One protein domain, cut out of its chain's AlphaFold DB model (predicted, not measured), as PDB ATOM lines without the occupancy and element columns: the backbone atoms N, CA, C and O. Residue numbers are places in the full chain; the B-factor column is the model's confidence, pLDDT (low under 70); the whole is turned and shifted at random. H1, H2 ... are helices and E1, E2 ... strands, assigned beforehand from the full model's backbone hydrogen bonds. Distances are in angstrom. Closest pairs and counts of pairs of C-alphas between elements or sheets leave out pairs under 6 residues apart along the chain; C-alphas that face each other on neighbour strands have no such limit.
ATOM      1  N   ASN A  25     163.718 264.814 246.500       52.84
ATOM      2  CA  ASN A  25     162.342 264.443 246.229       52.84
ATOM      3  C   ASN A  25     161.907 265.222 244.995       52.84
ATOM      4  O   ASN A  25     161.785 266.446 245.038       52.84
ATOM      5  N   TYR A  26     161.668 264.494 243.913       60.53
ATOM      6  CA  TYR A  26     160.998 265.034 242.745       60.53
ATOM      7  C   TYR A  26     159.497 265.047 243.035       60.53
ATOM      8  O   TYR A  26     158.807 264.045 242.852       60.53
ATOM      9  N   ASP A  27     159.014 266.162 243.580       58.94
ATOM     10  CA  ASP A  27     157.585 266.431 243.695       58.94
ATOM     11  C   ASP A  27     157.162 267.258 242.484       58.94
ATOM     12  O   ASP A  27     157.410 268.460 242.409       58.94
ATOM     13  N   PHE A  28     156.567 266.584 241.502       61.94
ATOM     14  CA  PHE A  28     156.042 267.244 240.311       61.94
ATOM     15  C   PHE A  28     154.703 267.954 240.592       61.94
ATOM     16  O   PHE A  28     154.234 268.703 239.747       61.94
ATOM     17  N   GLY A  29     154.121 267.802 241.790       51.81
ATOM     18  CA  GLY A  29     152.813 268.340 242.152       51.81
ATOM     19  C   GLY A  29     151.656 267.410 241.767       51.81
ATOM     20  O   GLY A  29     151.782 266.527 240.921       51.81
ATOM     21  N   LYS A  30     150.490 267.602 242.403       54.91
ATOM     22  CA  LYS A  30     149.272 266.801 242.142       54.91
ATOM     23  C   LYS A  30     148.587 267.123 240.808       54.91
ATOM     24  O   LYS A  30     147.748 266.343 240.381       54.91
ATOM     25  N   GLU A  31     148.932 268.248 240.190       52.91
ATOM     26  CA  GLU A  31     148.360 268.733 238.925       52.91
ATOM     27  C   GLU A  31     149.314 268.535 237.733       52.91
ATOM     28  O   GLU A  31     149.102 269.120 236.677       52.91
ATOM     29  N   SER A  32     150.394 267.753 237.879       59.16
ATOM     30  CA  SER A  32     151.326 267.528 236.769       59.16
ATOM     31  C   SER A  32     150.915 266.339 235.910       59.16
ATOM     32  O   SER A  32     150.836 265.214 236.414       59.16
ATOM     33  N   ASP A  33     150.854 266.558 234.600       66.38
ATOM     34  CA  ASP A  33     150.760 265.490 233.599       66.38
ATOM     35  C   ASP A  33     151.963 264.530 233.650       66.38
ATOM     36  O   ASP A  33     151.896 263.418 233.136       66.38
ATOM     37  N   VAL A  34     153.076 264.923 234.285       69.00
ATOM     38  CA  VAL A  34     154.324 264.143 234.349       69.00
ATOM     39  C   VAL A  34     154.119 262.815 235.061       69.00
ATOM     40  O   VAL A  34     154.442 261.762 234.516       69.00
ATOM     41  N   ILE A  35     153.562 262.842 236.272       73.38
ATOM     42  CA  ILE A  35     153.326 261.622 237.049       73.38
ATOM     43  C   ILE A  35     152.329 260.708 236.336       73.38
ATOM     44  O   ILE A  35     152.546 259.499 236.290       73.38
ATOM     45  N   ASP A  36     151.268 261.265 235.759       73.38
ATOM     46  CA  ASP A  36     150.254 260.473 235.058       73.38
ATOM     47  C   ASP A  36     150.789 259.860 233.768       73.38
ATOM     48  O   ASP A  36     150.452 258.731 233.418       73.38
ATOM     49  N   SER A  37     151.728 260.535 233.127       72.94
ATOM     50  CA  SER A  37     152.406 260.016 231.954       72.94
ATOM     51  C   SER A  37     153.431 258.941 232.279       72.94
ATOM     52  O   SER A  37     153.499 257.921 231.594       72.94
ATOM     53  N   ILE A  38     154.191 259.114 233.364       78.44
ATOM     54  CA  ILE A  38     155.067 258.053 233.856       78.44
ATOM     55  C   ILE A  38     154.224 256.834 234.247       78.44
ATOM     56  O   ILE A  38     154.571 255.718 233.866       78.44
ATOM     57  N   LYS A  39     153.093 257.025 234.944       80.12
ATOM     58  CA  LYS A  39     152.142 255.940 235.244       80.12
ATOM     59  C   LYS A  39     151.647 255.264 233.969       80.12
ATOM     60  O   LYS A  39     151.691 254.044 233.899       80.12
ATOM     61  N   TYR A  40     151.247 256.033 232.957       81.56
ATOM     62  CA  TYR A  40     150.791 255.491 231.678       81.56
ATOM     63  C   TYR A  40     151.848 254.590 231.026       81.56
ATOM     64  O   TYR A  40     151.537 253.472 230.613       81.56
ATOM     65  N   VAL A  41     153.108 255.037 230.973       79.62
ATOM     66  CA  VAL A  41     154.213 254.235 230.422       79.62
ATOM     67  C   VAL A  41     154.448 252.979 231.266       79.62
ATOM     68  O   VAL A  41     154.591 251.889 230.716       79.62
ATOM     69  N   VAL A  42     154.435 253.102 232.596       82.56
ATOM     70  CA  VAL A  42     154.575 251.966 233.519       82.56
ATOM     71  C   VAL A  42     153.458 250.935 233.321       82.56
ATOM     72  O   VAL A  42     153.740 249.741 233.228       82.56
ATOM     73  N   ASP A  43     152.207 251.373 233.205       84.88
ATOM     74  CA  ASP A  43     151.048 250.499 233.003       84.88
ATOM     75  C   ASP A  43     151.078 249.822 231.627       84.88
ATOM     76  O   ASP A  43     150.762 248.634 231.501       84.88
ATOM     77  N   TRP A  44     151.528 250.540 230.591       83.31
ATOM     78  CA  TRP A  44     151.786 249.951 229.278       83.31
ATOM     79  C   TRP A  44     152.818 248.820 229.376       83.31
ATOM     80  O   TRP A  44     152.584 247.729 228.856       83.31
ATOM     81  N   TYR A  45     153.910 249.039 230.108       82.19
ATOM     82  CA  TYR A  45     154.961 248.047 230.340       82.19
ATOM     83  C   TYR A  45     154.440 246.793 231.050       82.19
ATOM     84  O   TYR A  45     154.661 245.675 230.581       82.19
ATOM     85  N   LYS A  46     153.681 246.968 232.136       84.50
ATOM     86  CA  LYS A  46     153.043 245.854 232.852       84.50
ATOM     87  C   LYS A  46     152.177 245.001 231.929       84.50
ATOM     88  O   LYS A  46     152.244 243.772 231.962       84.50
ATOM     89  N   LYS A  47     151.410 245.655 231.049       86.12
ATOM     90  CA  LYS A  47     150.552 244.990 230.063       86.12
ATOM     91  C   LYS A  47     151.353 244.242 228.994       86.12
ATOM     92  O   LYS A  47     150.994 243.112 228.671       86.12
ATOM     93  N   GLN A  48     152.413 244.847 228.453       83.06
ATOM     94  CA  GLN A  48     153.250 244.228 227.416       83.06
ATOM     95  C   GLN A  48     153.982 242.986 227.933       83.06
ATOM     96  O   GLN A  48     153.947 241.935 227.297       83.06
ATOM     97  N   TYR A  49     154.594 243.091 229.112       84.00
ATOM     98  CA  TYR A  49     155.425 242.031 229.689       84.00
ATOM     99  C   TYR A  49     154.659 241.086 230.626       84.00
ATOM    100  O   TYR A  49     155.247 240.155 231.170       84.00
ATOM    101  N   LYS A  50     153.344 241.294 230.799       87.31
ATOM    102  CA  LYS A  50     152.452 240.482 231.646       87.31
ATOM    103  C   LYS A  50     152.983 240.304 233.075       87.31
ATOM    104  O   LYS A  50     152.906 239.215 233.642       87.31
ATOM    105  N   THR A  51     153.520 241.375 233.649       83.25
ATOM    106  CA  THR A  51     154.077 241.381 235.005       83.25
ATOM    107  C   THR A  51     153.593 242.598 235.777       83.25
ATOM    108  O   THR A  51     153.528 243.700 235.242       83.25
ATOM    109  N   GLU A  52     153.273 242.400 237.052       82.00
ATOM    110  CA  GLU A  52     153.020 243.492 237.998       82.00
ATOM    111  C   GLU A  52     154.295 243.921 238.735       82.00
ATOM    112  O   GLU A  52     154.344 245.004 239.326       82.00
ATOM    113  N   ASP A  53     155.338 243.083 238.692       81.31
ATOM    114  CA  ASP A  53     156.605 243.337 239.359       81.31
ATOM    115  C   ASP A  53     157.502 244.230 238.499       81.31
ATOM    116  O   ASP A  53     158.216 243.785 237.598       81.31
ATOM    117  N   LEU A  54     157.496 245.517 238.828       76.69
ATOM    118  CA  LEU A  54     158.291 246.535 238.148       76.69
ATOM    119  C   LEU A  54     159.799 246.367 238.345       76.69
ATOM    120  O   LEU A  54     160.571 246.909 237.555       76.69
ATOM    121  N   THR A  55     160.238 245.616 239.359       72.12
ATOM    122  CA  THR A  55     161.672 245.380 239.583       72.12
ATOM    123  C   THR A  55     162.292 244.528 238.476       72.12
ATOM    124  O   THR A  55     163.488 244.645 238.220       72.12
ATOM    125  N   THR A  56     161.468 243.748 237.772       75.38
ATOM    126  CA  THR A  56     161.874 242.933 236.617       75.38
ATOM    127  C   THR A  56     162.029 243.738 235.330       75.38
ATOM    128  O   THR A  56     162.665 243.273 234.390       75.38
ATOM    129  N   LEU A  57     161.476 244.954 235.277       77.50
ATOM    130  CA  LEU A  57     161.382 245.737 234.044       77.50
ATOM    131  C   LEU A  57     162.565 246.689 233.831       77.50
ATOM    132  O   LEU A  57     162.611 247.344 232.795       77.50
ATOM    133  N   ASN A  58     163.513 246.765 234.778       83.75
ATOM    134  CA  ASN A  58     164.724 247.601 234.702       83.75
ATOM    135  C   ASN A  58     164.443 249.039 234.223       83.75
ATOM    136  O   ASN A  58     165.179 249.593 233.404       83.75
ATOM    137  N   LEU A  59     163.349 249.624 234.721       86.25
ATOM    138  CA  LEU A  59     162.885 250.955 234.340       86.25
ATOM    139  C   LEU A  59     163.562 252.038 235.178       86.25
ATOM    140  O   LEU A  59     163.604 251.952 236.408       86.25
ATOM    141  N   TYR A  60     164.021 253.086 234.502       86.75
ATOM    142  CA  TYR A  60     164.608 254.276 235.108       86.75
ATOM    143  C   TYR A  60     163.991 255.530 234.499       86.75
ATOM    144  O   TYR A  60     163.702 255.578 233.303       86.75
ATOM    145  N   VAL A  61     163.824 256.555 235.328       85.75
ATOM    146  CA  VAL A  61     163.556 257.918 234.869       85.75
ATOM    147  C   VAL A  61     164.904 258.555 234.553       85.75
ATOM    148  O   VAL A  61     165.748 258.676 235.440       85.75
ATOM    149  N   LEU A  62     165.118 258.950 233.305       83.94
ATOM    150  CA  LEU A  62     166.299 259.691 232.887       83.94
ATOM    151  C   LEU A  62     165.968 261.175 232.825       83.94
ATOM    152  O   LEU A  62     164.937 261.549 232.275       83.94
ATOM    153  N   ILE A  63     166.834 261.990 233.423       81.62
ATOM    154  CA  ILE A  63     166.760 263.449 233.393       81.62
ATOM    155  C   ILE A  63     167.995 263.968 232.666       81.62
ATOM    156  O   ILE A  63     169.108 263.855 233.183       81.62
ATOM    157  N   ASP A  64     167.811 264.558 231.494       78.44
ATOM    158  CA  ASP A  64     168.890 265.202 230.745       78.44
ATOM    159  C   ASP A  64     168.683 266.714 230.685       78.44
ATOM    160  O   ASP A  64     167.553 267.180 230.756       78.44
ATOM    161  N   TYR A  65     169.757 267.494 230.601       74.19
ATOM    162  CA  TYR A  65     169.668 268.948 230.475       74.19
ATOM    163  C   TYR A  65     169.936 269.358 229.032       74.19
ATOM    164  O   TYR A  65     171.050 269.214 228.531       74.19
ATOM    165  N   CYS A  66     168.926 269.926 228.384       66.50
ATOM    166  CA  CYS A  66     168.985 270.342 226.994       66.50
ATOM    167  C   CYS A  66     168.525 271.796 226.876       66.50
ATOM    168  O   CYS A  66     167.421 272.144 227.278       66.50
ATOM    169  N   ASN A  67     169.374 272.669 226.326       65.50
ATOM    170  CA  ASN A  67     168.995 274.023 225.893       65.50
ATOM    171  C   ASN A  67     168.176 274.855 226.909       65.50
ATOM    172  O   ASN A  67     167.249 275.571 226.531       65.50
ATOM    173  N   GLY A  68     168.512 274.794 228.202       60.91
ATOM    174  CA  GLY A  68     167.817 275.586 229.226       60.91
ATOM    175  C   GLY A  68     166.627 274.899 229.900       60.91
ATOM    176  O   GLY A  68     166.024 275.500 230.788       60.91
ATOM    177  N   TYR A  69     166.304 273.661 229.525       61.31
ATOM    178  CA  TYR A  69     165.264 272.833 230.137       61.31
ATOM    179  C   TYR A  69     165.786 271.419 230.430       61.31
ATOM    180  O   TYR A  69     166.912 271.069 230.078       61.31
ATOM    181  N   PHE A  70     164.984 270.628 231.141       72.44
ATOM    182  CA  PHE A  70     165.267 269.232 231.437       72.44
ATOM    183  C   PHE A  70     164.327 268.303 230.668       72.44
ATOM    184  O   PHE A  70     163.106 268.436 230.750       72.44
ATOM    185  N   ASP A  71     164.900 267.320 229.989       74.56
ATOM    186  CA  ASP A  71     164.173 266.230 229.350       74.56
ATOM    187  C   ASP A  71     164.027 265.081 230.329       74.56
ATOM    188  O   ASP A  71     165.011 264.604 230.891       74.56
ATOM    189  N   VAL A  72     162.794 264.629 230.534       77.19
ATOM    190  CA  VAL A  72     162.453 263.525 231.427       77.19
ATOM    191  C   VAL A  72     161.850 262.392 230.618       77.19
ATOM    192  O   VAL A  72     160.754 262.518 230.083       77.19
ATOM    193  N   PHE A  73     162.537 261.262 230.539       77.31
ATOM    194  CA  PHE A  73     162.105 260.116 229.741       77.31
ATOM    195  C   PHE A  73     162.221 258.823 230.538       77.31
ATOM    196  O   PHE A  73     163.080 258.685 231.409       77.31
ATOM    197  N   ILE A  74     161.348 257.860 230.247       81.38
ATOM    198  CA  ILE A  74     161.475 256.517 230.812       81.38
ATOM    199  C   ILE A  74     162.371 255.704 229.894       81.38
ATOM    200  O   ILE A  74     162.145 255.614 228.691       81.38
ATOM    201  N   SER A  75     163.399 255.093 230.466       81.25
ATOM    202  CA  SER A  75     164.253 254.155 229.748       81.25
ATOM    203  C   SER A  75     164.207 252.790 230.402       81.25
ATOM    204  O   SER A  75     164.298 252.666 231.625       81.25
ATOM    205  N   GLN A  76     164.082 251.769 229.562       82.62
ATOM    206  CA  GLN A  76     164.292 250.385 229.956       82.62
ATOM    207  C   GLN A  76     165.724 249.996 229.621       82.62
ATOM    208  O   GLN A  76     166.136 250.092 228.465       82.62
ATOM    209  N   PHE A  77     166.459 249.514 230.615       79.94
ATOM    210  CA  PHE A  77     167.764 248.901 230.396       79.94
ATOM    211  C   PHE A  77     167.576 247.414 230.100       79.94
ATOM    212  O   PHE A  77     166.762 246.759 230.753       79.94
ATOM    213  N   VAL A  78     168.322 246.891 229.120       75.69
ATOM    214  CA  VAL A  78     168.243 245.470 228.731       75.69
ATOM    215  C   VAL A  78     168.509 244.569 229.938       75.69
ATOM    216  O   VAL A  78     167.745 243.642 230.189       75.69
ATOM    217  N   ASP A  79     169.506 244.933 230.747       72.81
ATOM    218  CA  ASP A  79     169.871 244.223 231.969       72.81
ATOM    219  C   ASP A  79     169.828 245.116 233.212       72.81
ATOM    220  O   ASP A  79     169.973 246.342 233.177       72.81
ATOM    221  N   ALA A  80     169.659 244.456 234.355       69.31
ATOM    222  CA  ALA A  80     169.699 245.061 235.672       69.31
ATOM    223  C   ALA A  80     171.115 245.574 236.001       69.31
ATOM    224  O   ALA A  80     171.924 244.851 236.578       69.31
ATOM    225  N   ASP A  81     171.413 246.839 235.694       75.56
ATOM    226  CA  ASP A  81     172.693 247.445 236.079       75.56
ATOM    227  C   ASP A  81     172.735 247.742 237.590       75.56
ATOM    228  O   ASP A  81     172.216 248.746 238.092       75.56
ATOM    229  N   GLU A  82     173.393 246.857 238.338       77.25
ATOM    230  CA  GLU A  82     173.580 246.975 239.784       77.25
ATOM    231  C   GLU A  82     174.336 248.248 240.205       77.25
ATOM    232  O   GLU A  82     174.127 248.745 241.317       77.25
ATOM    233  N   ASN A  83     175.178 248.827 239.342       81.00
ATOM    234  CA  ASN A  83     175.842 250.096 239.640       81.00
ATOM    235  C   ASN A  83     174.851 251.257 239.591       81.00
ATOM    236  O   ASN A  83     174.891 252.118 240.471       81.00
ATOM    237  N   MET A  84     173.927 251.255 238.629       79.75
ATOM    238  CA  MET A  84     172.867 252.264 238.534       79.75
ATOM    239  C   MET A  84     171.866 252.142 239.679       79.75
ATOM    240  O   MET A  84     171.554 253.141 240.332       79.75
ATOM    241  N   LYS A  85     171.439 250.919 240.017       79.19
ATOM    242  CA  LYS A  85     170.603 250.683 241.207       79.19
ATOM    243  C   LYS A  85     171.285 251.189 242.475       79.19
ATOM    244  O   LYS A  85     170.668 251.860 243.305       79.19
ATOM    245  N   ARG A  86     172.579 250.887 242.633       83.19
ATOM    246  CA  ARG A  86     173.379 251.327 243.782       83.19
ATOM    247  C   ARG A  86     173.538 252.839 243.814       83.19
ATOM    248  O   ARG A  86     173.482 253.404 244.903       83.19
ATOM    249  N   LEU A  87     173.730 253.477 242.662       82.62
ATOM    250  CA  LEU A  87     173.811 254.926 242.538       82.62
ATOM    251  C   LEU A  87     172.503 255.565 242.999       82.62
ATOM    252  O   LEU A  87     172.522 256.266 244.007       82.62
ATOM    253  N   ALA A  88     171.376 255.221 242.368       81.56
ATOM    254  CA  ALA A  88     170.057 255.758 242.705       81.56
ATOM    255  C   ALA A  88     169.712 255.565 244.192       81.56
ATOM    256  O   ALA A  88     169.228 256.490 244.849       81.56
ATOM    257  N   LYS A  89     170.044 254.394 244.761       82.00
ATOM    258  CA  LYS A  89     169.866 254.101 246.190       82.00
ATOM    259  C   LYS A  89     170.770 254.949 247.086       82.00
ATOM    260  O   LYS A  89     170.292 255.481 248.084       82.00
ATOM    261  N   LYS A  90     172.060 255.086 246.754       79.56
ATOM    262  CA  LYS A  90     173.017 255.901 247.526       79.56
ATOM    263  C   LYS A  90     172.661 257.383 247.497       79.56
ATOM    264  O   LYS A  90     172.862 258.068 248.492       79.56
ATOM    265  N   THR A  91     172.140 257.866 246.375       74.56
ATOM    266  CA  THR A  91     171.758 259.268 246.187       74.56
ATOM    267  C   THR A  91     170.299 259.543 246.545       74.56
ATOM    268  O   THR A  91     169.870 260.689 246.477       74.56
ATOM    269  N   ASN A  92     169.536 258.508 246.911       73.62
ATOM    270  CA  ASN A  92     168.118 258.580 247.259       73.62
ATOM    271  C   ASN A  92     167.261 259.298 246.194       73.62
ATOM    272  O   ASN A  92     166.391 260.102 246.529       73.62
ATOM    273  N   ARG A  93     167.545 259.036 244.910       81.50
ATOM    274  CA  ARG A  93     166.917 259.697 243.756       81.50
ATOM    275  C   ARG A  93     165.788 258.824 243.213       81.50
ATOM    276  O   ARG A  93     166.051 257.832 242.533       81.50
ATOM    277  N   PHE A  94     164.545 259.187 243.524       82.81
ATOM    278  CA  PHE A  94     163.370 258.404 243.144       82.81
ATOM    279  C   PHE A  94     162.167 259.288 242.805       82.81
ATOM    280  O   PHE A  94     161.948 260.302 243.468       82.81
ATOM    281  N   VAL A  95     161.361 258.863 241.828       79.56
ATOM    282  CA  VAL A  95     160.022 259.414 241.570       79.56
ATOM    283  C   VAL A  95     158.968 258.470 242.150       79.56
ATOM    284  O   VAL A  95     158.918 257.302 241.745       79.56
ATOM    285  N   PRO A  96     158.113 258.933 243.076       78.50
ATOM    286  CA  PRO A  96     156.996 258.138 243.567       78.50
ATOM    287  C   PRO A  96     155.892 258.058 242.507       78.50
ATOM    288  O   PRO A  96     155.306 259.067 242.126       78.50
ATOM    289  N   ILE A  97     155.586 256.846 242.046       74.38
ATOM    290  CA  ILE A  97     154.507 256.587 241.076       74.38
ATOM    291  C   ILE A  97     153.210 256.242 241.805       74.38
ATOM    292  O   ILE A  97     152.116 256.646 241.408       74.38
ATOM    293  N   SER A  98     153.333 255.510 242.911       71.88
ATOM    294  CA  SER A  98     152.237 255.162 243.811       71.88
ATOM    295  C   SER A  98     152.747 255.084 245.252       71.88
ATOM    296  O   SER A  98     153.926 255.301 245.524       71.88
ATOM    297  N   LYS A  99     151.870 254.732 246.202       72.00
ATOM    298  CA  LYS A  99     152.268 254.519 247.605       72.00
ATOM    299  C   LYS A  99     153.325 253.419 247.778       72.00
ATOM    300  O   LYS A  99     154.069 253.459 248.751       72.00
ATOM    301  N   SER A 100     153.369 252.441 246.873       72.06
ATOM    302  CA  SER A 100     154.250 251.268 246.955       72.06
ATOM    303  C   SER A 100     155.321 251.224 245.866       72.06
ATOM    304  O   SER A 100     156.247 250.424 245.967       72.06
ATOM    305  N   VAL A 101     155.221 252.075 244.842       77.56
ATOM    306  CA  VAL A 101     156.113 252.056 243.679       77.56
ATOM    307  C   VAL A 101     156.881 253.361 243.585       77.56
ATOM    308  O   VAL A 101     156.295 254.434 243.448       77.56
ATOM    309  N   ASN A 102     158.203 253.235 243.568       82.38
ATOM    310  CA  ASN A 102     159.126 254.319 243.279       82.38
ATOM    311  C   ASN A 102     160.017 253.907 242.110       82.38
ATOM    312  O   ASN A 102     160.589 252.817 242.142       82.38
ATOM    313  N   LEU A 103     160.162 254.777 241.114       85.25
ATOM    314  CA  LEU A 103     161.117 254.561 240.033       85.25
ATOM    315  C   LEU A 103     162.440 255.270 240.336       85.25
ATOM    316  O   LEU A 103     162.417 256.422 240.779       85.25
ATOM    317  N   PRO A 104     163.590 254.609 240.124       86.38
ATOM    318  CA  PRO A 104     164.896 255.241 240.268       86.38
ATOM    319  C   PRO A 104     165.103 256.329 239.210       86.38
ATOM    320  O   PRO A 104     164.670 256.181 238.067       86.38
ATOM    321  N   VAL A 105     165.797 257.401 239.596       85.31
ATOM    322  CA  VAL A 105     166.157 258.507 238.698       85.31
ATOM    323  C   VAL A 105     167.656 258.523 238.446       85.31
ATOM    324  O   VAL A 105     168.442 258.466 239.397       85.31
ATOM    325  N   LEU A 106     168.036 258.662 237.181       85.25
ATOM    326  CA  LEU A 106     169.407 258.902 236.743       85.25
ATOM    327  C   LEU A 106     169.459 260.208 235.951       85.25
ATOM    328  O   LEU A 106     168.522 260.552 235.235       85.25
ATOM    329  N   PHE A 107     170.564 260.925 236.065       81.44
ATOM    330  CA  PHE A 107     170.871 262.028 235.169       81.44
ATOM    331  C   PHE A 107     171.548 261.506 233.902       81.44
ATOM    332  O   PHE A 107     172.247 260.494 233.957       81.44
ATOM    333  N   GLY A 108     171.417 262.219 232.783       75.88
ATOM    334  CA  GLY A 108     172.172 261.907 231.561       75.88
ATOM    335  C   GLY A 108     173.677 261.778 231.839       75.88
ATOM    336  O   GLY A 108     174.327 260.849 231.371       75.88
ATOM    337  N   THR A 109     174.209 262.615 232.736       75.19
ATOM    338  CA  THR A 109     175.610 262.576 233.188       75.19
ATOM    339  C   THR A 109     175.979 261.366 234.050       75.19
ATOM    340  O   THR A 109     177.159 261.027 234.135       75.19
ATOM    341  N   ASP A 110     175.009 260.686 234.674       76.12
ATOM    342  CA  ASP A 110     175.257 259.428 235.393       76.12
ATOM    343  C   ASP A 110     175.565 258.277 234.404       76.12
ATOM    344  O   ASP A 110     176.124 257.243 234.789       76.12
ATOM    345  N   ILE A 111     175.227 258.455 233.120       75.81
ATOM    346  CA  ILE A 111     175.423 257.481 232.049       75.81
ATOM    347  C   ILE A 111     176.602 257.935 231.184       75.81
ATOM    348  O   ILE A 111     176.452 258.594 230.163       75.81
ATOM    349  N   LEU A 112     177.809 257.555 231.611       64.88
ATOM    350  CA  LEU A 112     179.077 257.979 230.997       64.88
ATOM    351  C   LEU A 112     179.230 257.600 229.511       64.88
ATOM    352  O   LEU A 112     180.048 258.202 228.822       64.88
ATOM    353  N   ASN A 113     178.468 256.617 229.019       60.41
ATOM    354  CA  ASN A 113     178.371 256.312 227.595       60.41
ATOM    355  C   ASN A 113     177.024 255.636 227.288       60.41
ATOM    356  O   ASN A 113     176.822 254.463 227.602       60.41
ATOM    357  N   LEU A 114     176.085 256.391 226.711       53.53
ATOM    358  CA  LEU A 114     174.767 255.883 226.313       53.53
ATOM    359  C   LEU A 114     174.895 254.824 225.203       53.53
ATOM    360  O   LEU A 114     174.147 253.858 225.198       53.53
ATOM    361  N   ASN A 115     175.891 254.941 224.320       51.72
ATOM    362  CA  ASN A 115     176.087 254.000 223.211       51.72
ATOM    363  C   ASN A 115     176.601 252.621 223.658       51.72
ATOM    364  O   ASN A 115     176.308 251.625 223.002       51.72
ATOM    365  N   ASP A 116     177.335 252.546 224.775       52.44
ATOM    366  CA  ASP A 116     177.837 251.270 225.314       52.44
ATOM    367  C   ASP A 116     176.774 250.526 226.130       52.44
ATOM    368  O   ASP A 116     176.928 249.343 226.442       52.44
ATOM    369  N   ARG A 117     175.694 251.215 226.512       59.56
ATOM    370  CA  ARG A 117     174.607 250.634 227.296       59.56
ATOM    371  C   ARG A 117     173.417 250.419 226.387       59.56
ATOM    372  O   ARG A 117     172.823 251.363 225.889       59.56
ATOM    373  N   GLN A 118     173.029 249.166 226.195       59.38
ATOM    374  CA  GLN A 118     171.799 248.871 225.475       59.38
ATOM    375  C   GLN A 118     170.605 249.247 226.363       59.38
ATOM    376  O   GLN A 118     170.319 248.594 227.370       59.38
ATOM    377  N   TYR A 119     169.923 250.329 226.006       65.56
ATOM    378  CA  TYR A 119     168.651 250.727 226.597       65.56
ATOM    379  C   TYR A 119     167.714 251.222 225.497       65.56
ATOM    380  O   TYR A 119     168.150 251.662 224.431       65.56
ATOM    381  N   VAL A 120     166.414 251.146 225.758       59.88
ATOM    382  CA  VAL A 120     165.391 251.665 224.854       59.88
ATOM    383  C   VAL A 120     164.793 252.916 225.482       59.88
ATOM    384  O   VAL A 120     164.195 252.845 226.559       59.88
ATOM    385  N   ASN A 121     164.986 254.063 224.824       59.03
ATOM    386  CA  ASN A 121     164.347 255.319 225.208       59.03
ATOM    387  C   ASN A 121     162.866 255.257 224.818       59.03
ATOM    388  O   ASN A 121     162.539 255.079 223.644       59.03
ATOM    389  N   MET A 122     161.980 255.389 225.801       58.22
ATOM    390  CA  MET A 122     160.538 255.314 225.611       58.22
ATOM    391  C   MET A 122     159.911 256.646 226.008       58.22
ATOM    392  O   MET A 122     159.678 256.874 227.189       58.22
ATOM    393  N   ASN A 123     159.608 257.472 224.999       57.56
ATOM    394  CA  ASN A 123     158.852 258.732 225.061       57.56
ATOM    395  C   ASN A 123     159.274 259.732 226.165       57.56
ATOM    396  O   ASN A 123     159.154 259.488 227.363       57.56
ATOM    397  N   GLY A 124     159.703 260.926 225.747       50.97
ATOM    398  CA  GLY A 124     160.122 262.002 226.648       50.97
ATOM    399  C   GLY A 124     159.046 263.054 226.932       50.97
ATOM    400  O   GLY A 124     158.268 263.437 226.055       50.97
ATOM    401  N   TYR A 125     159.057 263.547 228.167       57.56
ATOM    402  CA  TYR A 125     158.405 264.766 228.634       57.56
ATOM    403  C   TYR A 125     159.441 265.877 228.759       57.56
ATOM    404  O   TYR A 125     160.513 265.670 229.320       57.56
ATOM    405  N   TYR A 126     159.097 267.069 228.282       53.06
ATOM    406  CA  TYR A 126     159.972 268.237 228.294       53.06
ATOM    407  C   TYR A 126     159.567 269.146 229.459       53.06
ATOM    408  O   TYR A 126     158.456 269.687 229.486       53.06
ATOM    409  N   LEU A 127     160.446 269.289 230.452       55.88
ATOM    410  CA  LEU A 127     160.202 270.063 231.666       55.88
ATOM    411  C   LEU A 127     161.148 271.254 231.735       55.88
ATOM    412  O   LEU A 127     162.353 271.108 231.931       55.88
ATOM    413  N   LYS A 128     160.605 272.469 231.671       47.22
ATOM    414  CA  LYS A 128     161.381 273.650 232.034       47.22
ATOM    415  C   LYS A 128     161.422 273.730 233.550       47.22
ATOM    416  O   LYS A 128     160.384 273.887 234.192       47.22
ATOM    417  N   VAL A 129     162.611 273.603 234.128       51.44
ATOM    418  CA  VAL A 129     162.784 273.759 235.570       51.44
ATOM    419  C   VAL A 129     163.389 275.126 235.834       51.44
ATOM    420  O   VAL A 129     164.537 275.393 235.485       51.44
ATOM    421  N   GLU A 130     162.595 276.000 236.442       47.50
ATOM    422  CA  GLU A 130     163.030 277.333 236.841       47.50
ATOM    423  C   GLU A 130     163.385 277.328 238.329       47.50
ATOM    424  O   GLU A 130     162.726 276.689 239.155       47.50
ATOM    425  N   LYS A 131     164.468 278.025 238.670       43.50
ATOM    426  CA  LYS A 131     164.895 278.213 240.052       43.50
ATOM    427  C   LYS A 131     164.068 279.356 240.637       43.50
ATOM    428  O   LYS A 131     164.231 280.489 240.194       43.50
ATOM    429  N   ASP A 132     163.178 279.074 241.588       50.06
ATOM    430  CA  ASP A 132     162.468 280.153 242.281       50.06
ATOM    431  C   ASP A 132     163.399 280.904 243.257       50.06
ATOM    432  O   ASP A 132     164.513 280.460 243.565       50.06
ATOM    433  N   GLU A 133     162.940 282.051 243.767       47.41
ATOM    434  CA  GLU A 133     163.675 282.899 244.723       47.41
ATOM    435  C   GLU A 133     164.065 282.175 246.030       47.41
ATOM    436  O   GLU A 133     164.904 282.653 246.792       47.41
ATOM    437  N   LYS A 134     163.488 280.999 246.291       49.97
ATOM    438  CA  LYS A 134     163.730 280.136 247.452       49.97
ATOM    439  C   LYS A 134     164.568 278.902 247.107       49.97
ATOM    440  O   LYS A 134     164.662 277.997 247.935       49.97
ATOM    441  N   TYR A 135     165.211 278.861 245.936       44.81
ATOM    442  CA  TYR A 135     165.964 277.701 245.435       44.81
ATOM    443  C   TYR A 135     165.093 276.446 245.258       44.81
ATOM    444  O   TYR A 135     165.615 275.330 245.194       44.81
ATOM    445  N   VAL A 136     163.773 276.615 245.171       43.91
ATOM    446  CA  VAL A 136     162.843 275.529 244.892       43.91
ATOM    447  C   VAL A 136     162.739 275.395 243.381       43.91
ATOM    448  O   VAL A 136     162.383 276.328 242.662       43.91
ATOM    449  N   TRP A 137     163.097 274.212 242.901       49.75
ATOM    450  CA  TRP A 137     162.951 273.827 241.509       49.75
ATOM    451  C   TRP A 137     161.459 273.708 241.196       49.75
ATOM    452  O   TRP A 137     160.798 272.794 241.689       49.75
ATOM    453  N   ARG A 138     160.915 274.644 240.413       44.34
ATOM    454  CA  ARG A 138     159.528 274.569 239.947       44.34
ATOM    455  C   ARG A 138     159.509 274.012 238.532       44.34
ATOM    456  O   ARG A 138     160.210 274.505 237.652       44.34
ATOM    457  N   VAL A 139     158.698 272.981 238.340       50.12
ATOM    458  CA  VAL A 139     158.519 272.294 237.064       50.12
ATOM    459  C   VAL A 139     157.401 272.980 236.285       50.12
ATOM    460  O   VAL A 139     156.277 273.070 236.775       50.12
ATOM    461  N   VAL A 140     157.704 273.452 235.077       51.00
ATOM    462  CA  VAL A 140     156.727 273.998 234.129       51.00
ATOM    463  C   VAL A 140     156.752 273.134 232.869       51.00
ATOM    464  O   VAL A 140     157.801 272.951 232.247       51.00
ATOM    465  N   GLN A 141     155.599 272.575 232.507       55.09
ATOM    466  CA  GLN A 141     155.437 271.766 231.300       55.09
ATOM    467  C   GLN A 141     155.701 272.621 230.060       55.09
ATOM    468  O   GLN A 141     155.092 273.678 229.883       55.09
ATOM    469  N   MET A 142     156.579 272.146 229.179       48.94
ATOM    470  CA  MET A 142     156.656 272.675 227.824       48.94
ATOM    471  C   MET A 142     155.774 271.805 226.932       48.94
ATOM    472  O   MET A 142     155.973 270.594 226.839       48.94
TER     473      MET A 142
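This is residues 25 to 142 of the 148 residues of an uncharacterized protein of Sphingobacteriales bacterium 46-32 (UniProt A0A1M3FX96). Look first for one sheet of six strands, curled like part of a barrel, with the long helix H1 packed along the strands on the inner side of the curl. H3 packs across E4 on the opposite face, while the short H2 only grazes the sheet. The printed part has 118 residues with three named helices and six named strands, in the order H1 H2 E1 E2 H3 E3 E4 E5 E6, and its class is mixed, helices and strands. The sheet runs E3 E4 E1 E2 E5 E6 and is mixed: E4 and E1 are parallel, the other neighbours antiparallel. The whole is compact, with a radius of gyration of the C-alphas of 14.1 A and spans of 43 by 31 by 25 A.

Begin with H1, residues 33 to 49, which is on the sheet at a height of 9.0 A. It lies over E1, residues 59 to 66, and E2, residues 69 to 77; on the local plane its line and that of E2 stand at 14 degrees, along the strands. The closest C-alphas of H1 and E2, those of Ile 38 and Ile 74, are 7.3 A apart. Next comes H2, residues 54 to 57, close but not clearly touching H1: the closest C-alphas, those of Lys 46 and Leu 54, are 7.5 A apart. E1 and E2 form a hairpin, antiparallel at 151 degrees, with N 62 and O 73 2.8 A apart, within hydrogen-bond range. E2 bends by 51 degrees at residue 74. H3, residues 82 to 91, is on the opposite face from H1, at a height of 9.0 A. It lies over E4, residues 102 to 107, and runs across the strands, at 86 degrees to E4 on the local plane; their closest C-alphas, those of Ala 88 and Pro 104, are 5.7 A apart. E2, H3 and E3, residues 94 to 96, make a split strand-helix-strand unit, two strands running the same way with E4 and E1 between them, and its crossover is right-handed. E3 and E4 form a hairpin at 143 degrees, with N 95 and O 103 2.9 A apart, and E4 is parallel to E1 at 35 degrees, with N 63 and O 106 2.9 A apart. E5, residues 119 to 131, is antiparallel to E2 at 155 degrees, with N 72 and O 125 2.8 A apart, and bends by 74 degrees at residue 122. E5 and E6, residues 137 to 141, form a hairpin at 118 degrees, with N 128 and O 140 2.9 A apart. E3 and E6 are the edge strands. In H1 and H3 every O i to N i+4 pair is within hydrogen-bond range; H2 is too short for one. H1 and H3 are apart.

Find C-alpha 33 at (150.760, 265.490, 233.599); from there H1 runs 24.2 A to C-alpha 49 at (155.425, 242.031, 229.689). H2 measures 5.2 A, E1 21.6 A, E2 24.1 A, H3 14.0 A, E3 6.4 A and E4 16.2 A from first to last C-alpha. E5 is the longest strand, 30.8 A, and E6 runs 12.8 A to C-alpha 141 at (155.437, 271.766, 231.300).

The two C-alphas farthest apart, those of Lys 50 and Glu 133, are 45.8 A apart. The printed part, residues 25 to 142, has no cut. The link from E4 to E5, 11 residues, is long; the other links are tight. The mean pLDDT of the printed part is 70.2; look for values under 70 at residues 25 to 34, 66 to 69, 80 and 112 to 142.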